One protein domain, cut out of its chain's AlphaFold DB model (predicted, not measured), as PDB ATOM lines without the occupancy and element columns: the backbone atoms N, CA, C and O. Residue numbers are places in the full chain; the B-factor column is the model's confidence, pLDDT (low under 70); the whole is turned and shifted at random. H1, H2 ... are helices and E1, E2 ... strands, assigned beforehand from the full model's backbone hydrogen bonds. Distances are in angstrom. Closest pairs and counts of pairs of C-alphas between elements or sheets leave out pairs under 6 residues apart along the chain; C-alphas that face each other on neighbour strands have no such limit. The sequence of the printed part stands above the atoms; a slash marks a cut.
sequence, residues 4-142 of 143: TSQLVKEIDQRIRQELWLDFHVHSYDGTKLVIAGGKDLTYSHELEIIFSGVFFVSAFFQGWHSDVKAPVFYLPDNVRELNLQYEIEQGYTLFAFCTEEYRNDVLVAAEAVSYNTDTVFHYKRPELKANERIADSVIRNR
ATOM      1  N   THR A   4     -37.874 -61.378   0.472       94.12
ATOM      2  CA  THR A   4     -38.667 -60.235   0.947       94.12
ATOM      3  C   THR A   4     -39.678 -60.637   2.016       94.12
ATOM      4  O   THR A   4     -39.743 -60.000   3.062       94.12
ATOM      5  N   SER A   5     -40.439 -61.720   1.816       94.31
ATOM      6  CA  SER A   5     -41.411 -62.168   2.821       94.31
ATOM      7  C   SER A   5     -40.749 -62.605   4.129       94.31
ATOM      8  O   SER A   5     -41.353 -62.464   5.189       94.31
ATOM      9  N   GLN A   6     -39.531 -63.154   4.073       96.25
ATOM     10  CA  GLN A   6     -38.786 -63.514   5.279       96.25
ATOM     11  C   GLN A   6     -38.306 -62.266   6.029       96.25
ATOM     12  O   GLN A   6     -38.477 -62.198   7.243       96.25
ATOM     13  N   LEU A   7     -37.786 -61.272   5.308       97.56
ATOM     14  CA  LEU A   7     -37.339 -60.004   5.880       97.56
ATOM     15  C   LEU A   7     -38.489 -59.218   6.527       97.56
ATOM     16  O   LEU A   7     -38.345 -58.709   7.632       97.56
ATOM     17  N   VAL A   8     -39.655 -59.170   5.877       97.88
ATOM     18  CA  VAL A   8     -40.858 -58.538   6.447       97.88
ATOM     19  C   VAL A   8     -41.245 -59.196   7.772       97.88
ATOM     20  O   VAL A   8     -41.497 -58.500   8.749       97.88
ATOM     21  N   LYS A   9     -41.223 -60.535   7.835       96.88
ATOM     22  CA  LYS A   9     -41.499 -61.272   9.079       96.88
ATOM     23  C   LYS A   9     -40.468 -60.995  10.167       96.88
ATOM     24  O   LYS A   9     -40.839 -60.934  11.331       96.88
ATOM     25  N   GLU A  10     -39.197 -60.857   9.809       97.50
ATOM     26  CA  GLU A  10     -38.129 -60.529  10.757       97.50
ATOM     27  C   GLU A  10     -38.317 -59.128  11.356       97.50
ATOM     28  O   GLU A  10     -38.278 -58.976  12.578       97.50
ATOM     29  N   ILE A  11     -38.602 -58.128  10.516       97.44
ATOM     30  CA  ILE A  11     -38.894 -56.756  10.957       97.44
ATOM     31  C   ILE A  11     -40.127 -56.743  11.869       97.44
ATOM     32  O   ILE A  11     -40.066 -56.206  12.973       97.44
ATOM     33  N   ASP A  12     -41.222 -57.385  11.453       97.25
ATOM     34  CA  ASP A  12     -42.451 -57.497  12.248       97.25
ATOM     35  C   ASP A  12     -42.216 -58.154  13.610       97.25
ATOM     36  O   ASP A  12     -42.641 -57.640  14.644       97.25
ATOM     37  N   GLN A  13     -41.503 -59.281  13.634       95.69
ATOM     38  CA  GLN A  13     -41.166 -59.969  14.878       95.69
ATOM     39  C   GLN A  13     -40.359 -59.076  15.811       95.69
ATOM     40  O   GLN A  13     -40.586 -59.110  17.018       95.69
ATOM     41  N   ARG A  14     -39.444 -58.270  15.269       95.06
ATOM     42  CA  ARG A  14     -38.651 -57.335  16.061       95.06
ATOM     43  C   ARG A  14     -39.502 -56.226  16.664       95.06
ATOM     44  O   ARG A  14     -39.336 -55.920  17.837       95.06
ATOM     45  N   ILE A  15     -40.436 -55.669  15.894       95.00
ATOM     46  CA  ILE A  15     -41.393 -54.673  16.395       95.00
ATOM     47  C   ILE A  15     -42.225 -55.274  17.535       95.00
ATOM     48  O   ILE A  15     -42.342 -54.681  18.602       95.00
ATOM     49  N   ARG A  16     -42.742 -56.493  17.348       93.94
ATOM     50  CA  ARG A  16     -43.615 -57.165  18.325       93.94
ATOM     51  C   ARG A  16     -42.892 -57.767  19.534       93.94
ATOM     52  O   ARG A  16     -43.551 -58.312  20.415       93.94
ATOM     53  N   GLN A  17     -41.561 -57.701  19.592       93.00
ATOM     54  CA  GLN A  17     -40.802 -57.990  20.818       93.00
ATOM     55  C   GLN A  17     -40.910 -56.855  21.841       93.00
ATOM     56  O   GLN A  17     -40.664 -57.078  23.027       93.00
ATOM     57  N   GLU A  18     -41.278 -55.657  21.395       90.25
ATOM     58  CA  GLU A  18     -41.507 -54.507  22.255       90.25
ATOM     59  C   GLU A  18     -42.966 -54.445  22.715       90.25
ATOM     60  O   GLU A  18     -43.867 -54.988  22.077       90.25
ATOM     61  N   LEU A  19     -43.211 -53.774  23.845       85.62
ATOM     62  CA  LEU A  19     -44.579 -53.543  24.329       85.62
ATOM     63  C   LEU A  19     -45.369 -52.637  23.379       85.62
ATOM     64  O   LEU A  19     -46.580 -52.791  23.259       85.62
ATOM     65  N   TRP A  20     -44.671 -51.687  22.760       86.44
ATOM     66  CA  TRP A  20     -45.157 -50.757  21.751       86.44
ATOM     67  C   TRP A  20     -43.952 -50.044  21.117       86.44
ATOM     68  O   TRP A  20     -42.879 -49.974  21.732       86.44
ATOM     69  N   LEU A  21     -44.137 -49.511  19.911       93.12
ATOM     70  CA  LEU A  21     -43.247 -48.544  19.272       93.12
ATOM     71  C   LEU A  21     -44.082 -47.436  18.624       93.12
ATOM     72  O   LEU A  21     -45.120 -47.711  18.012       93.12
ATOM     73  N   ASP A  22     -43.585 -46.209  18.720       94.31
ATOM     74  CA  ASP A  22     -44.026 -45.105  17.877       94.31
ATOM     75  C   ASP A  22     -43.268 -45.152  16.563       94.31
ATOM     76  O   ASP A  22     -42.090 -45.522  16.527       94.31
ATOM     77  N   PHE A  23     -43.912 -44.684  15.500       95.81
ATOM     78  CA  PHE A  23     -43.314 -44.537  14.187       95.81
ATOM     79  C   PHE A  23     -43.554 -43.146  13.616       95.81
ATOM     80  O   PHE A  23     -44.609 -42.554  13.828       95.81
ATOM     81  N   HIS A  24     -42.601 -42.636  12.838       94.56
ATOM     82  CA  HIS A  24     -42.813 -41.464  11.987       94.56
ATOM     83  C   HIS A  24     -41.952 -41.525  10.722       94.56
ATOM     84  O   HIS A  24     -40.949 -42.241  10.645       94.56
ATOM     85  N   VAL A  25     -42.324 -40.724   9.721       95.81
ATOM     86  CA  VAL A  25     -41.489 -40.489   8.537       95.81
ATOM     87  C   VAL A  25     -40.261 -39.677   8.947       95.81
ATOM     88  O   VAL A  25     -40.354 -38.470   9.149       95.81
ATOM     89  N   HIS A  26     -39.108 -40.336   9.069       95.25
ATOM     90  CA  HIS A  26     -37.872 -39.713   9.537       95.25
ATOM     91  C   HIS A  26     -37.203 -38.863   8.455       95.25
ATOM     92  O   HIS A  26     -36.778 -37.735   8.699       95.25
ATOM     93  N   SER A  27     -37.090 -39.410   7.243       95.19
ATOM     94  CA  SER A  27     -36.517 -38.692   6.105       95.19
ATOM     95  C   SER A  27     -36.978 -39.279   4.777       95.19
ATOM     96  O   SER A  27     -37.291 -40.466   4.682       95.19
ATOM     97  N   TYR A  28     -36.990 -38.435   3.750       96.06
ATOM     98  CA  TYR A  28     -37.172 -38.832   2.363       96.06
ATOM     99  C   TYR A  28     -36.306 -37.946   1.468       96.06
ATOM    100  O   TYR A  28     -36.342 -36.722   1.597       96.06
ATOM    101  N   ASP A  29     -35.514 -38.556   0.589       94.94
ATOM    102  CA  ASP A  29     -34.573 -37.845  -0.293       94.94
ATOM    103  C   ASP A  29     -34.983 -37.833  -1.776       94.94
ATOM    104  O   ASP A  29     -34.209 -37.406  -2.631       94.94
ATOM    105  N   GLY A  30     -36.198 -38.292  -2.088       93.88
ATOM    106  CA  GLY A  30     -36.690 -38.465  -3.458       93.88
ATOM    107  C   GLY A  30     -36.620 -39.910  -3.957       93.88
ATOM    108  O   GLY A  30     -37.371 -40.276  -4.855       93.88
ATOM    109  N   THR A  31     -35.782 -40.761  -3.359       95.00
ATOM    110  CA  THR A  31     -35.662 -42.181  -3.760       95.00
ATOM    111  C   THR A  31     -35.710 -43.150  -2.589       95.00
ATOM    112  O   THR A  31     -36.156 -44.291  -2.743       95.00
ATOM    113  N   LYS A  32     -35.269 -42.697  -1.417       98.19
ATOM    114  CA  LYS A  32     -35.169 -43.484  -0.199       98.19
ATOM    115  C   LYS A  32     -36.035 -42.859   0.881       98.19
ATOM    116  O   LYS A  32     -35.886 -41.679   1.191       98.19
ATOM    117  N   LEU A  33     -36.909 -43.670   1.467       98.25
ATOM    118  CA  LEU A  33     -37.725 -43.325   2.629       98.25
ATOM    119  C   LEU A  33     -37.173 -44.054   3.850       98.25
ATOM    120  O   LEU A  33     -36.929 -45.259   3.800       98.25
ATOM    121  N   VAL A  34     -37.025 -43.332   4.956       98.06
ATOM    122  CA  VAL A  34     -36.724 -43.914   6.264       98.06
ATOM    123  C   VAL A  34     -37.906 -43.661   7.184       98.06
ATOM    124  O   VAL A  34     -38.262 -42.509   7.435       98.06
ATOM    125  N   ILE A  35     -38.497 -44.738   7.693       97.88
ATOM    126  CA  ILE A  35     -39.454 -44.694   8.797       97.88
ATOM    127  C   ILE A  35     -38.683 -45.050  10.068       97.88
ATOM    128  O   ILE A  35     -38.098 -46.132  10.148       97.88
ATOM    129  N   ALA A  36     -38.658 -44.137  11.035       97.31
ATOM    130  CA  ALA A  36     -38.056 -44.383  12.341       97.31
ATOM    131  C   ALA A  36     -39.093 -45.002  13.275       97.31
ATOM    132  O   ALA A  36     -40.241 -44.562  13.275       97.31
ATOM    133  N   GLY A  37     -38.671 -45.989  14.058       96.50
ATOM    134  CA  GLY A  37     -39.432 -46.640  15.113       96.50
ATOM    135  C   GLY A  37     -38.692 -46.556  16.447       96.50
ATOM    136  O   GLY A  37     -37.475 -46.764  16.493       96.50
ATOM    137  N   GLY A  38     -39.399 -46.257  17.531       95.38
ATOM    138  CA  GLY A  38     -38.772 -46.102  18.842       95.38
ATOM    139  C   GLY A  38     -39.755 -45.834  19.973       95.38
ATOM    140  O   GLY A  38     -40.950 -45.678  19.747       95.38
ATOM    141  N   LYS A  39     -39.241 -45.799  21.205       91.88
ATOM    142  CA  LYS A  39     -40.046 -45.526  22.416       91.88
ATOM    143  C   LYS A  39     -40.101 -44.045  22.789       91.88
ATOM    144  O   LYS A  39     -40.930 -43.648  23.595       91.88
ATOM    145  N   ASP A  40     -39.172 -43.247  22.272       88.81
ATOM    146  CA  ASP A  40     -39.149 -41.798  22.476       88.81
ATOM    147  C   ASP A  40     -38.454 -41.108  21.301       88.81
ATOM    148  O   ASP A  40     -37.282 -40.717  21.362       88.81
ATOM    149  N   LEU A  41     -39.222 -40.932  20.226       91.38
ATOM    150  CA  LEU A  41     -38.753 -40.367  18.960       91.38
ATOM    151  C   LEU A  41     -38.284 -38.907  19.066       91.38
ATOM    152  O   LEU A  41     -37.708 -38.381  18.114       91.38
ATOM    153  N   THR A  42     -38.491 -38.246  20.210       90.38
ATOM    154  CA  THR A  42     -37.985 -36.889  20.450       90.38
ATOM    155  C   THR A  42     -36.470 -36.890  20.629       90.38
ATOM    156  O   THR A  42     -35.778 -35.993  20.141       90.38
ATOM    157  N   TYR A  43     -35.936 -37.890  21.335       92.25
ATOM    158  CA  TYR A  43     -34.519 -37.945  21.702       92.25
ATOM    159  C   TYR A  43     -33.746 -38.980  20.900       92.25
ATOM    160  O   TYR A  43     -32.581 -38.729  20.562       92.25
ATOM    161  N   SER A  44     -34.366 -40.117  20.590       95.00
ATOM    162  CA  SER A  44     -33.743 -41.165  19.793       95.00
ATOM    163  C   SER A  44     -34.747 -42.087  19.116       95.00
ATOM    164  O   SER A  44     -35.918 -42.135  19.463       95.00
ATOM    165  N   HIS A  45     -34.264 -42.871  18.166       96.75
ATOM    166  CA  HIS A  45     -34.988 -44.033  17.669       96.75
ATOM    167  C   HIS A  45     -34.053 -45.236  17.578       96.75
ATOM    168  O   HIS A  45     -32.837 -45.080  17.449       96.75
ATOM    169  N   GLU A  46     -34.619 -46.434  17.690       96.44
ATOM    170  CA  GLU A  46     -33.884 -47.703  17.786       96.44
ATOM    171  C   GLU A  46     -34.120 -48.627  16.584       96.44
ATOM    172  O   GLU A  46     -33.521 -49.701  16.482       96.44
ATOM    173  N   LEU A  47     -35.021 -48.227  15.690       97.62
ATOM    174  CA  LEU A  47     -35.346 -48.937  14.470       97.62
ATOM    175  C   LEU A  47     -35.443 -47.940  13.319       97.62
ATOM    176  O   LEU A  47     -36.161 -46.950  13.398       97.62
ATOM    177  N   GLU A  48     -34.764 -48.235  12.222       98.50
ATOM    178  CA  GLU A  48     -34.985 -47.584  10.935       98.50
ATOM    179  C   GLU A  48     -35.467 -48.652   9.957       98.50
ATOM    180  O   GLU A  48     -34.753 -49.624   9.719       98.50
ATOM    181  N   ILE A  49     -36.654 -48.481   9.376       98.50
ATOM    182  CA  ILE A  49     -37.123 -49.281   8.239       98.50
ATOM    183  C   ILE A  49     -36.901 -48.443   6.987       98.50
ATOM    184  O   ILE A  49     -37.421 -47.333   6.853       98.50
ATOM    185  N   ILE A  50     -36.067 -48.966   6.096       98.62
ATOM    186  CA  ILE A  50     -35.468 -48.223   4.995       98.62
ATOM    187  C   ILE A  50     -35.992 -48.799   3.689       98.62
ATOM    188  O   ILE A  50     -35.668 -49.931   3.328       98.62
ATOM    189  N   PHE A  51     -36.762 -47.994   2.968       98.62
ATOM    190  CA  PHE A  51     -37.281 -48.321   1.647       98.62
ATOM    191  C   PHE A  51     -36.447 -47.618   0.582       98.62
ATOM    192  O   PHE A  51     -36.167 -46.426   0.707       98.62
ATOM    193  N   SER A  52     -36.070 -48.337  -0.472       98.38
ATOM    194  CA  SER A  52     -35.330 -47.799  -1.620       98.38
ATOM    195  C   SER A  52     -36.113 -47.997  -2.911       98.38
ATOM    196  O   SER A  52     -36.778 -49.022  -3.072       98.38
ATOM    197  N   GLY A  53     -36.013 -47.032  -3.827       97.81
ATOM    198  CA  GLY A  53     -36.828 -47.028  -5.042       97.81
ATOM    199  C   GLY A  53     -38.301 -46.833  -4.690       97.81
ATOM    200  O   GLY A  53     -39.147 -47.629  -5.083       97.81
ATOM    201  N   VAL A  54     -38.595 -45.842  -3.846       98.00
ATOM    202  CA  VAL A  54     -39.957 -45.561  -3.375       98.00
ATOM    203  C   VAL A  54     -40.772 -44.930  -4.498       98.00
ATOM    204  O   VAL A  54     -40.384 -43.893  -5.030       98.00
ATOM    205  N   PHE A  55     -41.914 -45.537  -4.811       97.44
ATOM    206  CA  PHE A  55     -42.864 -45.043  -5.809       97.44
ATOM    207  C   PHE A  55     -44.050 -44.331  -5.161       97.44
ATOM    208  O   PHE A  55     -44.449 -43.252  -5.587       97.44
ATOM    209  N   PHE A  56     -44.603 -44.927  -4.103       97.44
ATOM    210  CA  PHE A  56     -45.816 -44.438  -3.459       97.44
ATOM    211  C   PHE A  56     -45.722 -44.556  -1.941       97.44
ATOM    212  O   PHE A  56     -45.193 -45.536  -1.413       97.44
ATOM    213  N   VAL A  57     -46.276 -43.563  -1.243       96.81
ATOM    214  CA  VAL A  57     -46.410 -43.548   0.216       96.81
ATOM    215  C   VAL A  57     -47.765 -42.957   0.588       96.81
ATOM    216  O   VAL A  57     -48.100 -41.850   0.171       96.81
ATOM    217  N   SER A  58     -48.504 -43.660   1.440       95.44
ATOM    218  CA  SER A  58     -49.653 -43.131   2.175       95.44
ATOM    219  C   SER A  58     -49.356 -43.273   3.660       95.44
ATOM    220  O   SER A  58     -49.389 -44.385   4.178       95.44
ATOM    221  N   ALA A  59     -49.028 -42.171   4.334       94.06
ATOM    222  CA  ALA A  59     -48.580 -42.171   5.726       94.06
ATOM    223  C   ALA A  59     -49.084 -40.945   6.503       94.06
ATOM    224  O   ALA A  59     -49.509 -39.949   5.913       94.06
ATOM    225  N   PHE A  60     -48.969 -41.001   7.831       90.88
ATOM    226  CA  PHE A  60     -49.271 -39.887   8.732       90.88
ATOM    227  C   PHE A  60     -47.984 -39.170   9.158       90.88
ATOM    228  O   PHE A  60     -47.061 -39.788   9.681       90.88
ATOM    229  N   PHE A  61     -47.922 -37.848   8.986       84.94
ATOM    230  CA  PHE A  61     -46.737 -37.066   9.371       84.94
ATOM    231  C   PHE A  61     -46.620 -36.809  10.877       84.94
ATOM    232  O   PHE A  61     -45.517 -36.576  11.356       84.94
ATOM    233  N   GLN A  62     -47.728 -36.855  11.627       84.94
ATOM    234  CA  GLN A  62     -47.692 -36.719  13.091       84.94
ATOM    235  C   GLN A  62     -47.153 -37.974  13.799       84.94
ATOM    236  O   GLN A  62     -46.939 -37.935  15.004       84.94
ATOM    237  N   GLY A  63     -46.902 -39.050  13.050       90.00
ATOM    238  CA  GLY A  63     -46.541 -40.356  13.581       90.00
ATOM    239  C   GLY A  63     -47.754 -41.240  13.872       90.00
ATOM    240  O   GLY A  63     -48.902 -40.833  13.666       90.00
ATOM    241  N   TRP A  64     -47.485 -42.481  14.268       92.88
ATOM    242  CA  TRP A  64     -48.490 -43.491  14.602       92.88
ATOM    243  C   TRP A  64     -47.923 -44.548  15.555       92.88
ATOM    244  O   TRP A  64     -46.728 -44.839  15.523       92.88
ATOM    245  N   HIS A  65     -48.799 -45.161  16.349       90.88
ATOM    246  CA  HIS A  65     -48.454 -46.248  17.267       90.88
ATOM    247  C   HIS A  65     -48.710 -47.631  16.646       90.88
ATOM    248  O   HIS A  65     -49.683 -47.831  15.905       90.88
ATOM    249  N   SER A  66     -47.855 -48.605  16.969       84.88
ATOM    250  CA  SER A  66     -48.072 -50.012  16.605       84.88
ATOM    251  C   SER A  66     -49.071 -50.729  17.511       84.88
ATOM    252  O   SER A  66     -48.875 -50.735  18.726       84.88
ATOM    253  N   ASP A  67     -49.995 -51.498  16.923       79.56
ATOM    254  CA  ASP A  67     -50.746 -52.533  17.649       79.56
ATOM    255  C   ASP A  67     -50.005 -53.882  17.600       79.56
ATOM    256  O   ASP A  67     -50.117 -54.648  16.643       79.56
ATOM    257  N   VAL A  68     -49.260 -54.209  18.659       79.56
ATOM    258  CA  VAL A  68     -48.466 -55.453  18.732       79.56
ATOM    259  C   VAL A  68     -49.304 -56.732  18.917       79.56
ATOM    260  O   VAL A  68     -48.743 -57.833  18.939       79.56
ATOM    261  N   LYS A  69     -50.639 -56.636  19.039       82.19
ATOM    262  CA  LYS A  69     -51.544 -57.804  19.121       82.19
ATOM    263  C   LYS A  69     -51.756 -58.482  17.766       82.19
ATOM    264  O   LYS A  69     -52.157 -59.647  17.728       82.19
ATOM    265  N   ALA A  70     -51.478 -57.775  16.676       83.50
ATOM    266  CA  ALA A  70     -51.524 -58.257  15.301       83.50
ATOM    267  C   ALA A  70     -50.169 -58.002  14.614       83.50
ATOM    268  O   ALA A  70     -49.330 -57.302  15.180       83.50
ATOM    269  N   PRO A  71     -49.899 -58.581  13.428       90.25
ATOM    270  CA  PRO A  71     -48.746 -58.181  12.628       90.25
ATOM    271  C   PRO A  71     -48.758 -56.666  12.399       90.25
ATOM    272  O   PRO A  71     -49.732 -56.122  11.881       90.25
ATOM    273  N   VAL A  72     -47.677 -56.001  12.796       93.88
ATOM    274  CA  VAL A  72     -47.530 -54.553  12.657       93.88
ATOM    275  C   VAL A  72     -46.993 -54.234  11.278       93.88
ATOM    276  O   VAL A  72     -47.492 -53.312  10.658       93.88
ATOM    277  N   PHE A  73     -46.015 -54.993  10.778       97.38
ATOM    278  CA  PHE A  73     -45.409 -54.763   9.465       97.38
ATOM    279  C   PHE A  73     -45.622 -55.968   8.552       97.38
ATOM    280  O   PHE A  73     -45.230 -57.087   8.882       97.38
ATOM    281  N   TYR A  74     -46.269 -55.776   7.405       97.06
ATOM    282  CA  TYR A  74     -46.720 -56.910   6.605       97.06
ATOM    283  C   TYR A  74     -46.848 -56.599   5.108       97.06
ATOM    284  O   TYR A  74     -46.737 -55.456   4.665       97.06
ATOM    285  N   LEU A  75     -47.041 -57.657   4.315       97.44
ATOM    286  CA  LEU A  75     -47.404 -57.568   2.900       97.44
ATOM    287  C   LEU A  75     -48.927 -57.728   2.804       97.44
ATOM    288  O   LEU A  75     -49.413 -58.780   3.227       97.44
ATOM    289  N   PRO A  76     -49.679 -56.736   2.295       95.81
ATOM    290  CA  PRO A  76     -51.130 -56.847   2.154       95.81
ATOM    291  C   PRO A  76     -51.550 -58.028   1.280       95.81
ATOM    292  O   PRO A  76     -50.874 -58.345   0.306       95.81
ATOM    293  N   ASP A  77     -52.700 -58.638   1.573       94.38
ATOM    294  CA  ASP A  77     -53.259 -59.710   0.737       94.38
ATOM    295  C   ASP A  77     -54.020 -59.153  -0.486       94.38
ATOM    296  O   ASP A  77     -54.052 -59.767  -1.553       94.38
ATOM    297  N   ASN A  78     -54.587 -57.949  -0.365       94.81
ATOM    298  CA  ASN A  78     -55.362 -57.234  -1.389       94.81
ATOM    299  C   ASN A  78     -54.485 -56.337  -2.290       94.81
ATOM    300  O   ASN A  78     -54.849 -55.209  -2.637       94.81
ATOM    301  N   VAL A  79     -53.293 -56.822  -2.667       95.00
ATOM    302  CA  VAL A  79     -52.298 -56.053  -3.449       95.00
ATOM    303  C   VAL A  79     -52.880 -55.545  -4.766       95.00
ATOM    304  O   VAL A  79     -52.573 -54.438  -5.195       95.00
ATOM    305  N   ARG A  80     -53.733 -56.337  -5.426       94.88
ATOM    306  CA  ARG A  80     -54.305 -55.965  -6.724       94.88
ATOM    307  C   ARG A  80     -55.238 -54.762  -6.606       94.88
ATOM    308  O   ARG A  80     -55.146 -53.859  -7.435       94.88
ATOM    309  N   GLU A  81     -56.133 -54.759  -5.621       96.81
ATOM    310  CA  GLU A  81     -57.040 -53.637  -5.380       96.81
ATOM    311  C   GLU A  81     -56.258 -52.374  -5.016       96.81
ATOM    312  O   GLU A  81     -56.502 -51.320  -5.601       96.81
ATOM    313  N   LEU A  82     -55.279 -52.494  -4.113       96.50
ATOM    314  CA  LEU A  82     -54.454 -51.366  -3.675       96.50
ATOM    315  C   LEU A  82     -53.609 -50.794  -4.820       96.50
ATOM    316  O   LEU A  82     -53.545 -49.577  -4.977       96.50
ATOM    317  N   ASN A  83     -53.029 -51.646  -5.671       96.88
ATOM    318  CA  ASN A  83     -52.272 -51.188  -6.835       96.88
ATOM    319  C   ASN A  83     -53.147 -50.415  -7.824       96.88
ATOM    320  O   ASN A  83     -52.705 -49.403  -8.355       96.88
ATOM    321  N   LEU A  84     -54.385 -50.858  -8.065       96.81
ATOM    322  CA  LEU A  84     -55.318 -50.129  -8.931       96.81
ATOM    323  C   LEU A  84     -55.775 -48.812  -8.297       96.81
ATOM    324  O   LEU A  84     -55.874 -47.809  -8.993       96.81
ATOM    325  N   GLN A  85     -56.048 -48.813  -6.991       96.50
ATOM    326  CA  GLN A  85     -56.508 -47.632  -6.261       96.50
ATOM    327  C   GLN A  85     -55.463 -46.511  -6.239       96.50
ATOM    328  O   GLN A  85     -55.830 -45.342  -6.335       96.50
ATOM    329  N   TYR A  86     -54.188 -46.865  -6.082       96.62
ATOM    330  CA  TYR A  86     -53.083 -45.911  -5.950       96.62
ATOM    331  C   TYR A  86     -52.192 -45.831  -7.193       96.62
ATOM    332  O   TYR A  86     -51.114 -45.249  -7.128       96.62
ATOM    333  N   GLU A  87     -52.633 -46.425  -8.307       97.38
ATOM    334  CA  GLU A  87     -51.926 -46.426  -9.594       97.38
ATOM    335  C   GLU A  87     -50.468 -46.921  -9.485       97.38
ATOM    336  O   GLU A  87     -49.564 -46.420 -10.147       97.38
ATOM    337  N   ILE A  88     -50.229 -47.925  -8.632       96.88
ATOM    338  CA  ILE A  88     -48.893 -48.486  -8.396       96.88
ATOM    339  C   ILE A  88     -48.470 -49.329  -9.600       96.88
ATOM    340  O   ILE A  88     -49.118 -50.320  -9.954       96.88
ATOM    341  N   GLU A  89     -47.349 -48.944 -10.209       94.94
ATOM    342  CA  GLU A  89     -46.775 -49.626 -11.367       94.94
ATOM    343  C   GLU A  89     -46.216 -51.022 -11.027       94.94
ATOM    344  O   GLU A  89     -45.947 -51.377  -9.876       94.94
ATOM    345  N   GLN A  90     -46.019 -51.851 -12.057       93.25
ATOM    346  CA  GLN A  90     -45.347 -53.141 -11.883       93.25
ATOM    347  C   GLN A  90     -43.871 -52.943 -11.522       93.25
ATOM    348  O   GLN A  90     -43.210 -52.060 -12.053       93.25
ATOM    349  N   GLY A  91     -43.339 -53.827 -10.675       93.81
ATOM    350  CA  GLY A  91     -41.945 -53.777 -10.214       93.81
ATOM    351  C   GLY A  91     -41.792 -53.320  -8.764       93.81
ATOM    352  O   GLY A  91     -40.765 -53.602  -8.152       93.81
ATOM    353  N   TYR A  92     -42.832 -52.723  -8.179       97.31
ATOM    354  CA  TYR A  92     -42.849 -52.327  -6.772       97.31
ATOM    355  C   TYR A  92     -43.515 -53.387  -5.889       97.31
ATOM    356  O   TYR A  92     -44.501 -54.022  -6.267       97.31
ATOM    357  N   THR A  93     -42.978 -53.566  -4.683       97.81
ATOM    358  CA  THR A  93     -43.608 -54.351  -3.616       97.81
ATOM    359  C   THR A  93     -44.367 -53.411  -2.690       97.81
ATOM    360  O   THR A  93     -43.828 -52.384  -2.281       97.81
ATOM    361  N   LEU A  94     -45.605 -53.771  -2.349       98.12
ATOM    362  CA  LEU A  94     -46.417 -53.029  -1.392       98.12
ATOM    363  C   LEU A  94     -46.199 -53.567   0.024       98.12
ATOM    364  O   LEU A  94     -46.384 -54.756   0.285       98.12
ATOM    365  N   PHE A  95     -45.830 -52.671   0.928       98.31
ATOM    366  CA  PHE A  95     -45.650 -52.913   2.354       98.31
ATOM    367  C   PHE A  95     -46.689 -52.113   3.136       98.31
ATOM    368  O   PHE A  95     -47.061 -51.013   2.718       98.31
ATOM    369  N   ALA A  96     -47.125 -52.642   4.274       97.06
ATOM    370  CA  ALA A  96     -48.098 -51.994   5.139       97.06
ATOM    371  C   ALA A  96     -47.661 -51.982   6.603       97.06
ATOM    372  O   ALA A  96     -47.029 -52.933   7.074       97.06
ATOM    373  N   PHE A  97     -48.047 -50.917   7.310       95.88
ATOM    374  CA  PHE A  97     -48.056 -50.867   8.765       95.88
ATOM    375  C   PHE A  97     -49.484 -50.817   9.288       95.88
ATOM    376  O   PHE A  97     -50.213 -49.875   8.976       95.88
ATOM    377  N   CYS A  98     -49.836 -51.782  10.133       92.50
ATOM    378  CA  CYS A  98     -51.053 -51.724  10.929       92.50
ATOM    379  C   CYS A  98     -50.897 -50.641  12.003       92.50
ATOM    380  O   CYS A  98     -49.940 -50.670  12.785       92.50
ATOM    381  N   THR A  99     -51.821 -49.684  12.036       90.06
ATOM    382  CA  THR A  99     -51.816 -48.600  13.029       90.06
ATOM    383  C   THR A  99     -52.875 -48.842  14.098       90.06
ATOM    384  O   THR A  99     -54.005 -49.179  13.756       90.06
ATOM    385  N   GLU A 100     -52.559 -48.605  15.373       85.44
ATOM    386  CA  GLU A 100     -53.558 -48.721  16.451       85.44
ATOM    387  C   GLU A 100     -54.562 -47.551  16.444       85.44
ATOM    388  O   GLU A 100     -55.753 -47.719  16.701       85.44
ATOM    389  N   GLU A 101     -54.080 -46.345  16.139       80.81
ATOM    390  CA  GLU A 101     -54.831 -45.098  16.337       80.81
ATOM    391  C   GLU A 101     -55.722 -44.716  15.153       80.81
ATOM    392  O   GLU A 101     -56.692 -43.966  15.306       80.81
ATOM    393  N   TYR A 102     -55.398 -45.216  13.959       84.44
ATOM    394  CA  TYR A 102     -56.058 -44.829  12.722       84.44
ATOM    395  C   TYR A 102     -56.781 -46.010  12.084       84.44
ATOM    396  O   TYR A 102     -56.425 -47.171  12.240       84.44
ATOM    397  N   ARG A 103     -57.835 -45.697  11.324       84.75
ATOM    398  CA  ARG A 103     -58.590 -46.706  10.562       84.75
ATOM    399  C   ARG A 103     -57.851 -47.205   9.324       84.75
ATOM    400  O   ARG A 103     -58.274 -48.194   8.739       84.75
ATOM    401  N   ASN A 104     -56.843 -46.456   8.886       87.75
ATOM    402  CA  ASN A 104     -56.110 -46.718   7.663       87.75
ATOM    403  C   ASN A 104     -54.678 -47.067   8.023       87.75
ATOM    404  O   ASN A 104     -54.054 -46.359   8.812       87.75
ATOM    405  N   ASP A 105     -54.160 -48.076   7.347       92.56
ATOM    406  CA  ASP A 105     -52.766 -48.461   7.458       92.56
ATOM    407  C   ASP A 105     -51.850 -47.483   6.728       92.56
ATOM    408  O   ASP A 105     -52.242 -46.808   5.767       92.56
ATOM    409  N   VAL A 106     -50.592 -47.448   7.164       95.69
ATOM    410  CA  VAL A 106     -49.534 -46.788   6.399       95.69
ATOM    411  C   VAL A 106     -49.095 -47.722   5.284       95.69
ATOM    412  O   VAL A 106     -48.732 -48.862   5.549       95.69
ATOM    413  N   LEU A 107     -49.091 -47.240   4.045       97.44
ATOM    414  CA  LEU A 107     -48.725 -48.018   2.863       97.44
ATOM    415  C   LEU A 107     -47.472 -47.440   2.211       97.44
ATOM    416  O   LEU A 107     -47.367 -46.226   2.030       97.44
ATOM    417  N   VAL A 108     -46.547 -48.311   1.813       98.31
ATOM    418  CA  VAL A 108     -45.329 -47.944   1.081       98.31
ATOM    419  C   VAL A 108     -45.147 -48.897  -0.095       98.31
ATOM    420  O   VAL A 108     -45.038 -50.103   0.108       98.31
ATOM    421  N   ALA A 109     -45.087 -48.372  -1.317       98.25
ATOM    422  CA  ALA A 109     -44.680 -49.131  -2.497       98.25
ATOM    423  C   ALA A 109     -43.220 -48.809  -2.829       98.25
ATOM    424  O   ALA A 109     -42.882 -47.648  -3.085       98.25
ATOM    425  N   ALA A 110     -42.356 -49.823  -2.814       98.44
ATOM    426  CA  ALA A 110     -40.923 -49.662  -3.053       98.44
ATOM    427  C   ALA A 110     -40.301 -50.898  -3.717       98.44
ATOM    428  O   ALA A 110     -40.839 -52.003  -3.629       98.44
ATOM    429  N   GLU A 111     -39.152 -50.720  -4.367       97.81
ATOM    430  CA  GLU A 111     -38.403 -51.820  -4.992       97.81
ATOM    431  C   GLU A 111     -37.795 -52.760  -3.946       97.81
ATOM    432  O   GLU A 111     -37.786 -53.980  -4.121       97.81
ATOM    433  N   ALA A 112     -37.301 -52.200  -2.839       97.69
ATOM    434  CA  ALA A 112     -36.705 -52.974  -1.760       97.69
ATOM    435  C   ALA A 112     -36.927 -52.336  -0.385       97.69
ATOM    436  O   ALA A 112     -37.159 -51.133  -0.250       97.69
ATOM    437  N   VAL A 113     -36.812 -53.181   0.641       98.44
ATOM    438  CA  VAL A 113     -36.828 -52.801   2.053       98.44
ATOM    439  C   VAL A 113     -35.611 -53.401   2.753       98.44
ATOM    440  O   VAL A 113     -35.149 -54.485   2.402       98.44
ATOM    441  N   SER A 114     -35.093 -52.691   3.744       98.38
ATOM    442  CA  SER A 114     -34.078 -53.144   4.696       98.38
ATOM    443  C   SER A 114     -34.338 -52.488   6.051       98.38
ATOM    444  O   SER A 114     -35.257 -51.677   6.178       98.38
ATOM    445  N   TYR A 115     -33.557 -52.830   7.072       98.44
ATOM    446  CA  TYR A 115     -33.668 -52.176   8.369       98.44
ATOM    447  C   TYR A 115     -32.312 -52.037   9.062       98.44
ATOM    448  O   TYR A 115     -31.362 -52.758   8.752       98.44
ATOM    449  N   ASN A 116     -32.232 -51.097   9.998       97.88
ATOM    450  CA  ASN A 116     -31.097 -50.889  10.892       97.88
ATOM    451  C   ASN A 116     -31.609 -50.774  12.336       97.88
ATOM    452  O   ASN A 116     -32.751 -50.378  12.570       97.88
ATOM    453  N   THR A 117     -30.779 -51.180  13.294       97.12
ATOM    454  CA  THR A 117     -31.153 -51.285  14.711       97.12
ATOM    455  C   THR A 117     -30.202 -50.535  15.635       97.12
ATOM    456  O   THR A 117     -30.120 -50.841  16.824       97.12
ATOM    457  N   ASP A 118     -29.406 -49.631  15.073       97.31
ATOM    458  CA  ASP A 118     -28.588 -48.716  15.847       97.31
ATOM    459  C   ASP A 118     -29.503 -47.727  16.564       97.31
ATOM    460  O   ASP A 118     -30.527 -47.301  16.030       97.31
ATOM    461  N   THR A 119     -29.102 -47.301  17.755       96.50
ATOM    462  CA  THR A 119     -29.755 -46.177  18.417       96.50
ATOM    463  C   THR A 119     -29.255 -44.877  17.803       96.50
ATOM    464  O   THR A 119     -28.069 -44.545  17.896       96.50
ATOM    465  N   VAL A 120     -30.156 -44.118  17.193       97.12
ATOM    466  CA  VAL A 120     -29.853 -42.834  16.559       97.12
ATOM    467  C   VAL A 120     -30.309 -41.705  17.473       97.12
ATOM    468  O   VAL A 120     -31.496 -41.570  17.744       97.12
ATOM    469  N   PHE A 121     -29.380 -40.869  17.940       96.00
ATOM    470  CA  PHE A 121     -29.686 -39.728  18.807       96.00
ATOM    471  C   PHE A 121     -29.962 -38.450  18.010       96.00
ATOM    472  O   PHE A 121     -29.183 -38.057  17.136       96.00
ATOM    473  N   HIS A 122     -31.026 -37.743  18.389       93.94
ATOM    474  CA  HIS A 122     -31.429 -36.439  17.844       93.94
ATOM    475  C   HIS A 122     -30.785 -35.249  18.579       93.94
ATOM    476  O   HIS A 122     -31.160 -34.095  18.381       93.94
ATOM    477  N   TYR A 123     -29.770 -35.508  19.405       92.94
ATOM    478  CA  TYR A 123     -29.000 -34.502  20.132       92.94
ATOM    479  C   TYR A 123     -27.514 -34.867  20.158       92.94
ATOM    480  O   TYR A 123     -27.116 -35.991  19.862       92.94
ATOM    481  N   LYS A 124     -26.659 -33.901  20.511       90.81
ATOM    482  CA  LYS A 124     -25.214 -34.134  20.602       90.81
ATOM    483  C   LYS A 124     -24.895 -35.035  21.790       90.81
ATOM    484  O   LYS A 124     -25.218 -34.694  22.925       90.81
ATOM    485  N   ARG A 125     -24.151 -36.108  21.536       88.88
ATOM    486  CA  ARG A 125     -23.635 -37.006  22.567       88.88
ATOM    487  C   ARG A 125     -22.136 -37.251  22.336       88.88
ATOM    488  O   ARG A 125     -21.769 -37.600  21.218       88.88
ATOM    489  N   PRO A 126     -21.263 -37.008  23.331       81.31
ATOM    490  CA  PRO A 126     -19.810 -37.033  23.137       81.31
ATOM    491  C   PRO A 126     -19.213 -38.446  23.044       81.31
ATOM    492  O   PRO A 126     -18.179 -38.619  22.412       81.31
ATOM    493  N   GLU A 127     -19.863 -39.448  23.638       89.06
ATOM    494  CA  GLU A 127     -19.343 -40.816  23.737       89.06
ATOM    495  C   GLU A 127     -20.391 -41.810  23.233       89.06
ATOM    496  O   GLU A 127     -21.291 -42.213  23.976       89.06
ATOM    497  N   LEU A 128     -20.295 -42.162  21.948       92.75
ATOM    498  CA  LEU A 128     -21.135 -43.183  21.323       92.75
ATOM    499  C   LEU A 128     -20.541 -44.570  21.562       92.75
ATOM    500  O   LEU A 128     -19.339 -44.790  21.398       92.75
ATOM    501  N   LYS A 129     -21.401 -45.512  21.925       94.81
ATOM    502  CA  LYS A 129     -21.094 -46.939  21.990       94.81
ATOM    503  C   LYS A 129     -21.181 -47.571  20.597       94.81
ATOM    504  O   LYS A 129     -21.606 -46.948  19.625       94.81
ATOM    505  N   ALA A 130     -20.802 -48.845  20.506       93.25
ATOM    506  CA  ALA A 130     -21.111 -49.646  19.327       93.25
ATOM    507  C   ALA A 130     -22.632 -49.650  19.080       93.25
ATOM    508  O   ALA A 130     -23.399 -49.805  20.032       93.25
ATOM    509  N   ASN A 131     -23.040 -49.490  17.818       95.06
ATOM    510  CA  ASN A 131     -24.439 -49.370  17.384       95.06
ATOM    511  C   ASN A 131     -25.164 -48.116  17.920       95.06
ATOM    512  O   ASN A 131     -26.384 -48.104  18.030       95.06
ATOM    513  N   GLU A 132     -24.430 -47.052  18.264       96.31
ATOM    514  CA  GLU A 132     -24.996 -45.726  18.531       96.31
ATOM    515  C   GLU A 132     -24.545 -44.738  17.436       96.31
ATOM    516  O   GLU A 132     -23.368 -44.684  17.071       96.31
ATOM    517  N   ARG A 133     -25.476 -43.934  16.910       96.12
ATOM    518  CA  ARG A 133     -25.238 -42.924  15.863       96.12
ATOM    519  C   ARG A 133     -25.858 -41.579  16.249       96.12
ATOM    520  O   ARG A 133     -26.739 -41.505  17.098       96.12
ATOM    521  N   ILE A 134     -25.409 -40.505  15.605       95.38
ATOM    522  CA  ILE A 134     -26.062 -39.189  15.671       95.38
ATOM    523  C   ILE A 134     -26.847 -38.982  14.379       95.38
ATOM    524  O   ILE A 134     -26.326 -39.273  13.303       95.38
ATOM    525  N   ALA A 135     -28.067 -38.456  14.479       93.19
ATOM    526  CA  ALA A 135     -28.877 -38.122  13.315       93.19
ATOM    527  C   ALA A 135     -28.178 -37.087  12.414       93.19
ATOM    528  O   ALA A 135     -27.625 -36.090  12.892       93.19
ATOM    529  N   ASP A 136     -28.277 -37.273  11.099       90.69
ATOM    530  CA  ASP A 136     -27.693 -36.381  10.088       90.69
ATOM    531  C   ASP A 136     -28.083 -34.910  10.288       90.69
ATOM    532  O   ASP A 136     -27.252 -34.015  10.125       90.69
ATOM    533  N   SER A 137     -29.332 -34.646  10.679       87.25
ATOM    534  CA  SER A 137     -29.842 -33.293  10.936       87.25
ATOM    535  C   SER A 137     -29.060 -32.560  12.033       87.25
ATOM    536  O   SER A 137     -28.844 -31.353  11.944       87.25
ATOM    537  N   VAL A 138     -28.562 -33.283  13.038       88.75
ATOM    538  CA  VAL A 138     -27.744 -32.728  14.127       88.75
ATOM    539  C   VAL A 138     -26.315 -32.459  13.655       88.75
ATOM    540  O   VAL A 138     -25.689 -31.489  14.094       88.75
ATOM    541  N   ILE A 139     -25.793 -33.299  12.757       87.56
ATOM    542  CA  ILE A 139     -24.449 -33.155  12.183       87.56
ATOM    543  C   ILE A 139     -24.400 -31.956  11.226       87.56
ATOM    544  O   ILE A 139     -23.460 -31.163  11.298       87.56
ATOM    545  N   ARG A 140     -25.415 -31.803  10.363       78.06
ATOM    546  CA  ARG A 140     -25.478 -30.773   9.307       78.06
ATOM    547  C   ARG A 140     -25.627 -29.347   9.834       78.06
ATOM    548  O   ARG A 140     -25.134 -28.436   9.183       78.06
ATOM    549  N   ASN A 141     -26.173 -29.142  11.034       68.69
ATOM    550  CA  ASN A 141     -26.240 -27.833  11.711       68.69
ATOM    551  C   ASN A 141     -24.854 -27.263  12.140       68.69
ATOM    552  O   ASN A 141     -24.758 -26.512  13.111       68.69
ATOM    553  N   ARG A 142     -23.759 -27.662  11.476       55.66
ATOM    554  CA  ARG A 142     -22.367 -27.233  11.716       55.66
ATOM    555  C   ARG A 142     -21.716 -26.517  10.522       55.66
ATOM    556  O   ARG A 142     -20.548 -26.151  10.646       55.66
TER     557      ARG A 142
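AT A GLANCE: This is residues 4 to 142 of the 143 residues of an uncharacterized protein of Hymenobacter aquaticus (UniProt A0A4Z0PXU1). Picture a strongly twisted, curving sheet of five strands, in which the two long inner strands E3 and E5 bend sharply, with H1 packed across E5; the long stretch of residues 59 to 78 reaches from one edge strand to the other, with a short pairing to E1 and another to E4. At one end of the longest axis H2 sits by the E4 edge, and at the other end a small extension holds the two-strand pair E6 and E7, the loop between them and the short helix H3. The printed part has 139 residues with three named helices and seven named strands, in the order H1 E1 E2 E3 H2 E4 E5 E6 E7 H3. The large sheet has the order E1 E2 E3 E5 E4 and is antiparallel, the small one is E6 beside E7 and parallel, and the class is mixed, helices and strands. The whole is compact, with a radius of gyration of the C-alphas of 15.2 A, yet only just elongated in outline, spanning 50 by 33 by 28 A.

IN THESE COORDINATES: Find C-alpha 4 at (-38.667, -60.235, 0.947); from there H1, residues 4 to 15, runs 16.6 A to C-alpha 15. Next come E1, residues 22 to 28, 18.1 A long, and E2, residues 32 to 38, 19.6 A. Look for C-alpha 47 at (-35.346, -48.937, 14.470), where E3, residues 47 to 58, begins; it bends by 125 degrees at residue 55, and its ends are 19.7 A apart. H2 takes residues 79 to 85, 9.8 A, and E4 residues 93 to 97, 13.6 A. E5, residues 106 to 116, spans 19.4 A and bends by 111 degrees at residue 111. The short E6, residues 119 to 121, and E7, residues 132 to 134, lead to H3, residues 136 to 140, which ends at C-alpha 140 at (-25.478, -30.773, 9.307).

HOW THE PARTS SIT: Begin with the large sheet, whose strands' lines turn by 142 degrees from edge to edge. E1, E2 and E3 form a meander, each strand the antiparallel neighbour of the one before; look at N 24 and O 36, 3.1 A apart, and at N 35 and O 49, 2.9 A, both within hydrogen-bond range. E3 and E5 are antiparallel, with N 50 and O 114 at 2.8 A. E4 and E5 form a hairpin, with N 95 and O 108 at 2.8 A. E3, H2 and E4 form a split strand-helix-strand unit, two strands of one sheet joined through a helix, with E5 between them as the antiparallel neighbour of both, and its crossover is right-handed. H1 is on the sheet at a height of 8.7 A and only just over E5, with 3 of its C-alphas falling on that strand; it runs across the strands, at 79 degrees to E5 on the local plane. The closest C-alphas of H1 and E5 are those of Ile 11 and Tyr 115, 7.4 A apart. H2 is also on the sheet, and its closest C-alpha to E4 is Val 79, 6.9 A from that of Leu 94. E6 and E7 are parallel neighbours, with N 121 and O 133 at 2.8 A, and residues 44 to 45 pair antiparallel with residues 120 to 121 of E6. H3 is not on the large sheet. In H1, H2 and H3 every O i to N i+4 pair is within hydrogen-bond range.

THE WHOLE: The two C-alphas farthest apart are those of Glu 81, in H2, and Pro 126, between E6 and E7, at 49.7 A. The printed part has no cut. The one long link is E3 to H2, with 20 residues between them. The mean pLDDT of the printed part is 93.4, and you will find values under 70 at residues 141 to 142.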